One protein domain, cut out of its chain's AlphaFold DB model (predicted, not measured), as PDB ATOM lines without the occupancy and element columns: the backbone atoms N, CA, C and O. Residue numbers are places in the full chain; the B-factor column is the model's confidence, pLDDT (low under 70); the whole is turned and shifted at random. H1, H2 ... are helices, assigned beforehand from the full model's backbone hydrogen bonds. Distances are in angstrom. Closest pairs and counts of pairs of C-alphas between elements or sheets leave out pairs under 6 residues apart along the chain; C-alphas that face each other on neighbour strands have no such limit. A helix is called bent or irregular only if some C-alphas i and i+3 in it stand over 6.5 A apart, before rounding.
ATOM      1  N   THR A   9     140.512 177.279 155.294       79.50
ATOM      2  CA  THR A   9     140.171 175.857 155.208       79.50
ATOM      3  C   THR A   9     140.818 175.016 156.305       79.50
ATOM      4  O   THR A   9     140.123 174.222 156.932       79.50
ATOM      5  N   TYR A  10     142.117 175.185 156.587       81.31
ATOM      6  CA  TYR A  10     142.779 174.385 157.626       81.31
ATOM      7  C   TYR A  10     142.277 174.728 159.034       81.31
ATOM      8  O   TYR A  10     141.877 173.801 159.737       81.31
ATOM      9  N   PRO A  11     142.216 176.010 159.457       83.56
ATOM     10  CA  PRO A  11     141.613 176.369 160.739       83.56
ATOM     11  C   PRO A  11     140.185 175.840 160.892       83.56
ATOM     12  O   PRO A  11     139.845 175.306 161.945       83.56
ATOM     13  N   LEU A  12     139.368 175.939 159.840       84.25
ATOM     14  CA  LEU A  12     137.987 175.463 159.856       84.25
ATOM     15  C   LEU A  12     137.915 173.939 160.010       84.25
ATOM     16  O   LEU A  12     137.164 173.439 160.844       84.25
ATOM     17  N   LEU A  13     138.726 173.201 159.253       87.62
ATOM     18  CA  LEU A  13     138.805 171.746 159.338       87.62
ATOM     19  C   LEU A  13     139.273 171.291 160.725       87.62
ATOM     20  O   LEU A  13     138.662 170.402 161.315       87.62
ATOM     21  N   PHE A  14     140.296 171.942 161.284       86.44
ATOM     22  CA  PHE A  14     140.735 171.689 162.654       86.44
ATOM     23  C   PHE A  14     139.622 171.963 163.663       86.44
ATOM     24  O   PHE A  14     139.396 171.131 164.534       86.44
ATOM     25  N   LEU A  15     138.894 173.074 163.531       87.69
ATOM     26  CA  LEU A  15     137.788 173.418 164.425       87.69
ATOM     27  C   LEU A  15     136.681 172.358 164.375       87.69
ATOM     28  O   LEU A  15     136.216 171.921 165.425       87.69
ATOM     29  N   VAL A  16     136.308 171.887 163.181       89.31
ATOM     30  CA  VAL A  16     135.296 170.831 163.006       89.31
ATOM     31  C   VAL A  16     135.756 169.513 163.623       89.31
ATOM     32  O   VAL A  16     135.026 168.917 164.414       89.31
ATOM     33  N   ILE A  17     136.973 169.065 163.306       90.00
ATOM     34  CA  ILE A  17     137.527 167.822 163.858       90.00
ATOM     35  C   ILE A  17     137.592 167.908 165.383       90.00
ATOM     36  O   ILE A  17     137.161 166.988 166.076       90.00
ATOM     37  N   PHE A  18     138.080 169.029 165.911       88.12
ATOM     38  CA  PHE A  18     138.182 169.252 167.347       88.12
ATOM     39  C   PHE A  18     136.798 169.274 168.006       88.12
ATOM     40  O   PHE A  18     136.586 168.605 169.014       88.12
ATOM     41  N   GLY A  19     135.828 169.961 167.400       87.50
ATOM     42  CA  GLY A  19     134.452 170.039 167.887       87.50
ATOM     43  C   GLY A  19     133.733 168.690 167.926       87.50
ATOM     44  O   GLY A  19     132.923 168.467 168.821       87.50
ATOM     45  N   LEU A  20     134.045 167.770 167.009       89.81
ATOM     46  CA  LEU A  20     133.450 166.430 166.976       89.81
ATOM     47  C   LEU A  20     134.167 165.435 167.896       89.81
ATOM     48  O   LEU A  20     133.528 164.609 168.545       89.81
ATOM     49  N   TYR A  21     135.494 165.503 167.963       89.94
ATOM     50  CA  TYR A  21     136.305 164.524 168.684       89.94
ATOM     51  C   TYR A  21     136.397 164.818 170.187       89.94
ATOM     52  O   TYR A  21     136.271 163.918 171.024       89.94
ATOM     53  N   TYR A  22     136.582 166.089 170.547       87.75
ATOM     54  CA  TYR A  22     136.870 166.499 171.917       87.75
ATOM     55  C   TYR A  22     135.729 166.223 172.916       87.75
ATOM     56  O   TYR A  22     136.032 165.767 174.020       87.75
ATOM     57  N   PRO A  23     134.428 166.372 172.574       87.75
ATOM     58  CA  PRO A  23     133.340 166.015 173.488       87.75
ATOM     59  C   PRO A  23     133.388 164.553 173.951       87.75
ATOM     60  O   PRO A  23     133.063 164.259 175.102       87.75
ATOM     61  N   GLY A  24     133.830 163.640 173.079       89.00
ATOM     62  CA  GLY A  24     133.988 162.225 173.412       89.00
ATOM     63  C   GLY A  24     135.118 161.974 174.411       89.00
ATOM     64  O   GLY A  24     134.954 161.171 175.331       89.00
ATOM     65  N   ILE A  25     136.240 162.686 174.270       90.12
ATOM     66  CA  ILE A  25     137.341 162.639 175.243       90.12
ATOM     67  C   ILE A  25     136.883 163.203 176.583       90.12
ATOM     68  O   ILE A  25     137.052 162.538 177.601       90.12
ATOM     69  N   VAL A  26     136.256 164.383 176.580       89.31
ATOM     70  CA  VAL A  26     135.764 165.031 177.803       89.31
ATOM     71  C   VAL A  26     134.809 164.103 178.548       89.31
ATOM     72  O   VAL A  26     134.978 163.891 179.741       89.31
ATOM     73  N   ALA A  27     133.861 163.466 177.856       88.56
ATOM     74  CA  ALA A  27     132.928 162.537 178.492       88.56
ATOM     75  C   ALA A  27     133.617 161.306 179.109       88.56
ATOM     76  O   ALA A  27     133.179 160.814 180.150       88.56
ATOM     77  N   ARG A  28     134.683 160.787 178.485       90.56
ATOM     78  CA  ARG A  28     135.468 159.674 179.047       90.56
ATOM     79  C   ARG A  28     136.246 160.109 180.283       90.56
ATOM     80  O   ARG A  28     136.239 159.389 181.279       90.56
ATOM     81  N   GLU A  29     136.863 161.282 180.229       92.12
ATOM     82  CA  GLU A  29     137.618 161.833 181.350       92.12
ATOM     83  C   GLU A  29     136.699 162.144 182.536       92.12
ATOM     84  O   GLU A  29     136.996 161.764 183.662       92.12
ATOM     85  N   GLU A  30     135.522 162.729 182.291       90.62
ATOM     86  CA  GLU A  30     134.530 162.980 183.339       90.62
ATOM     87  C   GLU A  30     134.058 161.694 184.023       90.62
ATOM     88  O   GLU A  30     133.874 161.698 185.235       90.62
ATOM     89  N   ARG A  31     133.875 160.591 183.282       91.00
ATOM     90  CA  ARG A  31     133.529 159.293 183.886       91.00
ATOM     91  C   ARG A  31     134.644 158.789 184.792       91.00
ATOM     92  O   ARG A  31     134.373 158.389 185.916       91.00
ATOM     93  N   ARG A  32     135.894 158.877 184.333       91.31
ATOM     94  CA  ARG A  32     137.062 158.488 185.129       91.31
ATOM     95  C   ARG A  32     137.200 159.341 186.391       91.31
ATOM     96  O   ARG A  32     137.501 158.821 187.458       91.31
ATOM     97  N   LEU A  33     136.967 160.647 186.288       90.62
ATOM     98  CA  LEU A  33     136.974 161.550 187.439       90.62
ATOM     99  C   LEU A  33     135.810 161.257 188.392       90.62
ATOM    100  O   LEU A  33     135.998 161.288 189.604       90.62
ATOM    101  N   GLU A  34     134.631 160.919 187.869       91.56
ATOM    102  CA  GLU A  34     133.491 160.496 188.686       91.56
ATOM    103  C   GLU A  34     133.777 159.173 189.420       91.56
ATOM    104  O   GLU A  34     133.427 159.051 190.589       91.56
ATOM    105  N   GLU A  35     134.485 158.226 188.802       91.81
ATOM    106  CA  GLU A  35     134.951 156.994 189.460       91.81
ATOM    107  C   GLU A  35     135.995 157.266 190.559       91.81
ATOM    108  O   GLU A  35     135.957 156.636 191.614       91.81
ATOM    109  N   LEU A  36     136.913 158.213 190.337       92.56
ATOM    110  CA  LEU A  36     137.988 158.539 191.284       92.56
ATOM    111  C   LEU A  36     137.516 159.387 192.477       92.56
ATOM    112  O   LEU A  36     138.020 159.219 193.586       92.56
ATOM    113  N   PHE A  37     136.585 160.316 192.250       89.81
ATOM    114  CA  PHE A  37     136.217 161.365 193.212       89.81
ATOM    115  C   PHE A  37     134.736 161.331 193.638       89.81
ATOM    116  O   PHE A  37     134.354 162.016 194.596       89.81
ATOM    117  N   GLY A  38     133.890 160.553 192.955       91.31
ATOM    118  CA  GLY A  38     132.493 160.312 193.316       91.31
ATOM    119  C   GLY A  38     131.649 161.584 193.440       91.31
ATOM    120  O   GLY A  38     131.585 162.416 192.531       91.31
ATOM    121  N   GLU A  39     130.996 161.741 194.596       87.38
ATOM    122  CA  GLU A  39     130.100 162.869 194.904       87.38
ATOM    123  C   GLU A  39     130.775 164.242 194.798       87.38
ATOM    124  O   GLU A  39     130.165 165.199 194.320       87.38
ATOM    125  N   SER A  40     132.050 164.348 195.184       88.88
ATOM    126  CA  SER A  40     132.770 165.627 195.126       88.88
ATOM    127  C   SER A  40     132.903 166.144 193.689       88.88
ATOM    128  O   SER A  40     132.699 167.332 193.424       88.88
ATOM    129  N   PHE A  41     133.138 165.241 192.731       88.75
ATOM    130  CA  PHE A  41     133.185 165.587 191.316       88.75
ATOM    131  C   PHE A  41     131.795 165.856 190.735       88.75
ATOM    132  O   PHE A  41     131.648 166.768 189.924       88.75
ATOM    133  N   ARG A  42     130.749 165.142 191.179       88.00
ATOM    134  CA  ARG A  42     129.366 165.436 190.764       88.00
ATOM    135  C   ARG A  42     128.951 166.862 191.120       88.00
ATOM    136  O   ARG A  42     128.418 167.566 190.262       88.00
ATOM    137  N   GLN A  43     129.237 167.302 192.344       88.44
ATOM    138  CA  GLN A  43     128.960 168.673 192.786       88.44
ATOM    139  C   GLN A  43     129.782 169.700 191.994       88.44
ATOM    140  O   GLN A  43     129.255 170.723 191.558       88.44
ATOM    141  N   TYR A  44     131.059 169.402 191.736       87.00
ATOM    142  CA  TYR A  44     131.919 170.242 190.902       87.00
ATOM    143  C   TYR A  44     131.381 170.389 189.467       87.00
ATOM    144  O   TYR A  44     131.259 171.509 188.967       87.00
ATOM    145  N   ARG A  45     130.984 169.279 188.829       86.06
ATOM    146  CA  ARG A  45     130.463 169.239 187.451       86.06
ATOM    147  C   ARG A  45     129.161 170.023 187.282       86.06
ATOM    148  O   ARG A  45     128.902 170.537 186.201       86.06
ATOM    149  N   GLN A  46     128.335 170.114 188.326       85.81
ATOM    150  CA  GLN A  46     127.117 170.937 188.306       85.81
ATOM    151  C   GLN A  46     127.424 172.435 188.382       85.81
ATOM    152  O   GLN A  46     126.680 173.249 187.839       85.81
ATOM    153  N   ARG A  47     128.514 172.804 189.060       83.75
ATOM    154  CA  ARG A  47     128.906 174.198 189.261       83.75
ATOM    155  C   ARG A  47     129.689 174.744 188.070       83.75
ATOM    156  O   ARG A  47     129.471 175.891 187.700       83.75
ATOM    157  N   VAL A  48     130.595 173.959 187.482       83.75
ATOM    158  CA  VAL A  48     131.553 174.442 186.474       83.75
ATOM    159  C   VAL A  48     131.133 174.061 185.044       83.75
ATOM    160  O   VAL A  48     130.997 172.877 184.740       83.75
ATOM    161  N   PRO A  49     130.959 175.037 184.131       82.31
ATOM    162  CA  PRO A  49     130.687 174.765 182.718       82.31
ATOM    163  C   PRO A  49     131.891 174.122 182.003       82.31
ATOM    164  O   PRO A  49     133.035 174.505 182.228       82.31
ATOM    165  N   ARG A  50     131.625 173.177 181.089       81.44
ATOM    166  CA  ARG A  50     132.647 172.341 180.415       81.44
ATOM    167  C   ARG A  50     133.500 173.062 179.370       81.44
ATOM    168  O   ARG A  50     134.667 172.732 179.207       81.44
ATOM    169  N   PHE A  51     132.902 173.993 178.626       79.38
ATOM    170  CA  PHE A  51     133.538 174.617 177.456       79.38
ATOM    171  C   PHE A  51     133.742 176.117 177.617       79.38
ATOM    172  O   PHE A  51     134.776 176.644 177.217       79.38
ATOM    173  N   TRP A  52     132.758 176.810 178.189       78.50
ATOM    174  CA  TRP A  52     132.813 178.258 178.322       78.50
ATOM    175  C   TRP A  52     133.115 178.646 179.765       78.50
ATOM    176  O   TRP A  52     132.272 178.395 180.626       78.50
ATOM    177  N   PRO A  53     134.281 179.240 180.067       76.94
ATOM    178  CA  PRO A  53     134.650 179.553 181.438       76.94
ATOM    179  C   PRO A  53     133.708 180.614 182.013       76.94
ATOM    180  O   PRO A  53     133.547 181.701 181.455       76.94
ATOM    181  N   ASN A  54     133.110 180.327 183.167       78.00
ATOM    182  CA  ASN A  54     132.373 181.330 183.925       78.00
ATOM    183  C   ASN A  54     133.343 182.059 184.863       78.00
ATOM    184  O   ASN A  54     133.785 181.509 185.873       78.00
ATOM    185  N   ARG A  55     133.655 183.316 184.527       74.19
ATOM    186  CA  ARG A  55     134.593 184.163 185.285       74.19
ATOM    187  C   ARG A  55     134.166 184.383 186.745       74.19
ATOM    188  O   ARG A  55     135.032 184.577 187.586       74.19
ATOM    189  N   GLY A  56     132.870 184.306 187.063       76.56
ATOM    190  CA  GLY A  56     132.350 184.498 188.425       76.56
ATOM    191  C   GLY A  56     132.532 183.302 189.366       76.56
ATOM    192  O   GLY A  56     132.272 183.417 190.558       76.56
ATOM    193  N   LEU A  57     132.966 182.148 188.849       74.88
ATOM    194  CA  LEU A  57     133.252 180.949 189.646       74.88
ATOM    195  C   LEU A  57     134.724 180.823 190.043       74.88
ATOM    196  O   LEU A  57     135.077 179.899 190.776       74.88
ATOM    197  N   TYR A  58     135.574 181.725 189.554       69.56
ATOM    198  CA  TYR A  58     136.982 181.754 189.910       69.56
ATOM    199  C   TYR A  58     137.135 182.151 191.382       69.56
ATOM    200  O   TYR A  58     136.731 183.238 191.786       69.56
ATOM    201  N   SER A  59     137.703 181.250 192.182       68.50
ATOM    202  CA  SER A  59     138.028 181.488 193.586       68.50
ATOM    203  C   SER A  59     139.487 181.127 193.795       68.50
ATOM    204  O   SER A  59     139.854 179.955 193.728       68.50
ATOM    205  N   GLU A  60     140.316 182.134 194.037       68.50
ATOM    206  CA  GLU A  60     141.732 181.935 194.312       68.50
ATOM    207  C   GLU A  60     141.925 181.541 195.788       68.50
ATOM    208  O   GLU A  60     141.385 182.211 196.675       68.50
ATOM    209  N   PRO A  61     142.627 180.436 196.090       73.00
ATOM    210  CA  PRO A  61     142.944 180.079 197.466       73.00
ATOM    211  C   PRO A  61     143.941 181.082 198.065       73.00
ATOM    212  O   PRO A  61     144.891 181.496 197.410       73.00
ATOM    213  N   ALA A  62     143.751 181.440 199.339       72.94
ATOM    214  CA  ALA A  62     144.557 182.454 200.031       72.94
ATOM    215  C   ALA A  62     146.050 182.091 200.174       72.94
ATOM    216  O   ALA A  62     146.880 182.962 200.429       72.94
ATOM    217  N   SER A  63     146.407 180.814 200.031       67.94
ATOM    218  CA  SER A  63     147.793 180.358 200.018       67.94
ATOM    219  C   SER A  63     147.951 179.114 199.141       67.94
ATOM    220  O   SER A  63     147.130 178.196 199.168       67.94
ATOM    221  N   TRP A  64     149.021 179.090 198.342       66.06
ATOM    222  CA  TRP A  64     149.369 177.985 197.448       66.06
ATOM    223  C   TRP A  64     150.685 177.345 197.896       66.06
ATOM    224  O   TRP A  64     151.732 177.992 197.886       66.06
ATOM    225  N   SER A  65     150.658 176.069 198.286       68.12
ATOM    226  CA  SER A  65     151.857 175.302 198.645       68.12
ATOM    227  C   SER A  65     152.349 174.468 197.455       68.12
ATOM    228  O   SER A  65     152.169 173.256 197.370       68.12
ATOM    229  N   SER A  66     152.998 175.113 196.487       63.78
ATOM    230  CA  SER A  66     153.660 174.406 195.381       63.78
ATOM    231  C   SER A  66     154.913 173.671 195.863       63.78
ATOM    232  O   SER A  66     155.801 174.285 196.448       63.78
ATOM    233  N   ASN A  67     155.031 172.371 195.567       71.44
ATOM    234  CA  ASN A  67     156.240 171.596 195.850       71.44
ATOM    235  C   ASN A  67     157.327 171.882 194.786       71.44
ATOM    236  O   ASN A  67     157.205 171.416 193.646       71.44
ATOM    237  N   PRO A  68     158.421 172.588 195.127       73.19
ATOM    238  CA  PRO A  68     159.440 172.992 194.155       73.19
ATOM    239  C   PRO A  68     160.190 171.809 193.520       73.19
ATOM    240  O   PRO A  68     160.754 171.947 192.433       73.19
ATOM    241  N   ARG A  69     160.186 170.621 194.146       74.38
ATOM    242  CA  ARG A  69     160.808 169.415 193.570       74.38
ATOM    243  C   ARG A  69     160.036 168.888 192.362       74.38
ATOM    244  O   ARG A  69     160.658 168.463 191.390       74.38
ATOM    245  N   LEU A  70     158.704 168.939 192.411       73.88
ATOM    246  CA  LEU A  70     157.857 168.518 191.294       73.88
ATOM    247  C   LEU A  70     158.033 169.467 190.105       73.88
ATOM    248  O   LEU A  70     158.237 169.022 188.980       73.88
ATOM    249  N   PHE A  71     158.063 170.771 190.385       74.50
ATOM    250  CA  PHE A  71     158.266 171.812 189.379       74.50
ATOM    251  C   PHE A  71     159.575 171.626 188.595       74.50
ATOM    252  O   PHE A  71     159.572 171.612 187.366       74.50
ATOM    253  N   ARG A  72     160.691 171.381 189.296       76.81
ATOM    254  CA  ARG A  72     161.990 171.124 188.651       76.81
ATOM    255  C   ARG A  72     161.985 169.873 187.770       76.81
ATOM    256  O   ARG A  72     162.600 169.885 186.710       76.81
ATOM    257  N   ARG A  73     161.298 168.805 188.189       78.94
ATOM    258  CA  ARG A  73     161.210 167.561 187.410       78.94
ATOM    259  C   ARG A  73     160.452 167.765 186.097       78.94
ATOM    260  O   ARG A  73     160.894 167.251 185.077       78.94
ATOM    261  N   HIS A  74     159.352 168.516 186.119       79.56
ATOM    262  CA  HIS A  74     158.572 168.800 184.911       79.56
ATOM    263  C   HIS A  74     159.342 169.679 183.921       79.56
ATOM    264  O   HIS A  74     159.452 169.308 182.761       79.56
ATOM    265  N   ILE A  75     159.988 170.753 184.391       78.00
ATOM    266  CA  ILE A  75     160.803 171.621 183.519       78.00
ATOM    267  C   ILE A  75     161.906 170.837 182.806       78.00
ATOM    268  O   ILE A  75     162.108 170.996 181.605       78.00
ATOM    269  N   LEU A  76     162.623 169.978 183.534       77.19
ATOM    270  CA  LEU A  76     163.699 169.178 182.947       77.19
ATOM    271  C   LEU A  76     163.172 168.118 181.973       77.19
ATOM    272  O   LEU A  76     163.855 167.801 181.006       77.19
ATOM    273  N   SER A  77     161.967 167.590 182.210       76.25
ATOM    274  CA  SER A  77     161.327 166.640 181.298       76.25
ATOM    275  C   SER A  77     160.897 167.297 179.992       76.25
ATOM    276  O   SER A  77     160.985 166.649 178.956       76.25
ATOM    277  N   ASP A  78     160.450 168.552 180.025       78.25
ATOM    278  CA  ASP A  78     159.982 169.262 178.831       78.25
ATOM    279  C   ASP A  78     161.126 169.880 178.013       78.25
ATOM    280  O   ASP A  78     160.954 170.141 176.834       78.25
ATOM    281  N   ILE A  79     162.337 170.022 178.559       85.25
ATOM    282  CA  ILE A  79     163.499 170.612 177.859       85.25
ATOM    283  C   ILE A  79     163.910 169.890 176.554       85.25
ATOM    284  O   ILE A  79     164.627 170.460 175.732       85.25
ATOM    285  N   TRP A  80     163.445 168.662 176.304       82.00
ATOM    286  CA  TRP A  80     163.766 167.904 175.087       82.00
ATOM    287  C   TRP A  80     163.380 168.621 173.778       82.00
ATOM    288  O   TRP A  80     164.092 168.470 172.785       82.00
ATOM    289  N   PHE A  81     162.316 169.440 173.752       83.44
ATOM    290  CA  PHE A  81     161.948 170.175 172.531       83.44
ATOM    291  C   PHE A  81     162.997 171.239 172.168       83.44
ATOM    292  O   PHE A  81     163.254 171.474 170.987       83.44
ATOM    293  N   VAL A  82     163.642 171.847 173.173       87.25
ATOM    294  CA  VAL A  82     164.733 172.816 172.978       87.25
ATOM    295  C   VAL A  82     165.933 172.120 172.345       87.25
ATOM    296  O   VAL A  82     166.551 172.660 171.433       87.25
ATOM    297  N   TRP A  83     166.224 170.889 172.775       87.88
ATOM    298  CA  TRP A  83     167.285 170.079 172.179       87.88
ATOM    299  C   TRP A  83     167.017 169.746 170.712       87.88
ATOM    300  O   TRP A  83     167.942 169.804 169.910       87.88
ATOM    301  N   ILE A  84     165.770 169.454 170.332       87.69
ATOM    302  CA  ILE A  84     165.420 169.227 168.921       87.69
ATOM    303  C   ILE A  84     165.643 170.488 168.091       87.69
ATOM    304  O   ILE A  84     166.262 170.403 167.032       87.69
ATOM    305  N   ALA A  85     165.190 171.647 168.573       87.75
ATOM    306  CA  ALA A  85     165.415 172.916 167.885       87.75
ATOM    307  C   ALA A  85     166.917 173.198 167.706       87.75
ATOM    308  O   ALA A  85     167.358 173.482 166.595       87.75
ATOM    309  N   ALA A  86     167.713 173.008 168.762       88.94
ATOM    310  CA  ALA A  86     169.162 173.180 168.710       88.94
ATOM    311  C   ALA A  86     169.843 172.212 167.726       88.94
ATOM    312  O   ALA A  86     170.767 172.606 167.022       88.94
ATOM    313  N   ILE A  87     169.394 170.953 167.645       88.31
ATOM    314  CA  ILE A  87     169.923 169.976 166.678       88.31
ATOM    315  C   ILE A  87     169.596 170.402 165.244       88.31
ATOM    316  O   ILE A  87     170.468 170.314 164.384       88.31
ATOM    317  N   ILE A  88     168.373 170.869 164.979       87.06
ATOM    318  CA  ILE A  88     167.979 171.360 163.649       87.06
ATOM    319  C   ILE A  88     168.876 172.533 163.235       87.06
ATOM    320  O   ILE A  88     169.473 172.493 162.161       87.06
ATOM    321  N   GLU A  89     169.044 173.520 164.114       87.62
ATOM    322  CA  GLU A  89     169.860 174.710 163.854       87.62
ATOM    323  C   GLU A  89     171.350 174.367 163.680       87.62
ATOM    324  O   GLU A  89     172.025 174.898 162.798       87.62
ATOM    325  N   LEU A  90     171.864 173.398 164.446       86.75
ATOM    326  CA  LEU A  90     173.223 172.881 164.284       86.75
ATOM    327  C   LEU A  90     173.410 172.168 162.933       86.75
ATOM    328  O   LEU A  90     174.430 172.359 162.269       86.75
ATOM    329  N   VAL A  91     172.437 171.360 162.507       84.56
ATOM    330  CA  VAL A  91     172.463 170.666 161.208       84.56
ATOM    331  C   VAL A  91     172.395 171.663 160.049       84.56
ATOM    332  O   VAL A  91     173.107 171.491 159.058       84.56
ATOM    333  N   GLU A  92     171.586 172.716 160.165       82.25
ATOM    334  CA  GLU A  92     171.545 173.822 159.201       82.25
ATOM    335  C   GLU A  92     172.867 174.599 159.168       82.25
ATOM    336  O   GLU A  92     173.409 174.848 158.090       82.25
ATOM    337  N   GLY A  93     173.447 174.905 160.331       82.25
ATOM    338  CA  GLY A  93     174.750 175.561 160.437       82.25
ATOM    339  C   GLY A  93     175.871 174.756 159.771       82.25
ATOM    340  O   GLY A  93     176.626 175.292 158.960       82.25
ATOM    341  N   LEU A  94     175.947 173.448 160.034       81.94
ATOM    342  CA  LEU A  94     176.936 172.553 159.417       81.94
ATOM    343  C   LEU A  94     176.744 172.410 157.901       81.94
ATOM    344  O   LEU A  94     177.713 172.274 157.150       81.94
ATOM    345  N   ARG A  95     175.494 172.466 157.439       76.12
ATOM    346  CA  ARG A  95     175.149 172.456 156.017       76.12
ATOM    347  C   ARG A  95     175.576 173.744 155.315       76.12
ATOM    348  O   ARG A  95     176.134 173.658 154.224       76.12
ATOM    349  N   ASN A  96     175.390 174.905 155.942       76.50
ATOM    350  CA  ASN A  96     175.831 176.199 155.401       76.50
ATOM    351  C   ASN A  96     177.356 176.279 155.223       76.50
ATOM    352  O   ASN A  96     177.836 176.945 154.312       76.50
ATOM    353  N   VAL A  97     178.119 175.561 156.053       81.75
ATOM    354  CA  VAL A  97     179.590 175.468 155.961       81.75
ATOM    355  C   VAL A  97     180.048 174.395 154.946       81.75
ATOM    356  O   VAL A  97     181.239 174.243 154.684       81.75
ATOM    357  N   GLY A  98     179.116 173.667 154.317       72.25
ATOM    358  CA  GLY A  98     179.401 172.700 153.249       72.25
ATOM    359  C   GLY A  98     179.849 171.314 153.727       72.25
ATOM    360  O   GLY A  98     180.294 170.507 152.917       72.25
TER     361      GLY A  98
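What this domain is: This is residues 9 to 98 of the 107 residues of an uncharacterized protein of cyanobacterium BACL30 MAG-120619-bin27 (UniProt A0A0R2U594). The model is an open, hollow U of helices: one limb is the long bent helix H1, with the short helix H2 folded back at its far end, and the other limb is H3 followed by H4, which stand free. The long stretch of residues 48 to 67 joins the two limbs, and the space between them is empty. The printed part has 90 residues with four named helices, in the order H1, H2, H3, H4, and no named strand; the class is all helix. It is extended, with a radius of gyration of the C-alphas of 21.3 A, and spans 65 by 43 by 28 A.

How they stand to each other: Begin with H1, residues 9 to 37, assigned as one helix by its hydrogen bonds but bent: C-alphas 20 and 23 are 6.5 A apart. Its arms H1a, residues 9 to 20, and H1b, residues 23 to 37, stand at a steep tilt of 38 degrees. H1b and H2, residues 39 to 47, only just touch, with 3 pairs of C-alphas within 8 A, and touch only at the corner. H1b does so with residues 33 to 34 alone; the closest C-alphas, of Glu 34 and Phe 41, are 5.7 A apart. These two run opposite ways at a steep tilt of 41 degrees. H3, residues 68 to 78, and H4, residues 80 to 96, meet only through their link, and both are apart from H1a, H1b and H2. In H1a, H1b, H2, H3 and H4 every O i to N i+4 pair is within hydrogen-bond range.

Where its parts are: Find C-alpha 9 at (140.171, 175.857, 155.208), where H1a begins its 16.5 A; H1b covers 20.5 A to C-alpha 37 at (136.217, 161.365, 193.212). H2 measures 12.7 A and H3 15.8 A. H4 runs 24.5 A to C-alpha 96 at (175.831, 176.199, 155.401).

The domain as a whole: The C-alphas farthest apart, of Glu 39 and Gly 98, are 65.3 A apart. The printed part has no cut. The link from H2 to H3, 20 residues, is long; the other two are tight. Mean pLDDT of the printed part is 82.7, and residues 58 to 60 and 63 to 66 are under 70.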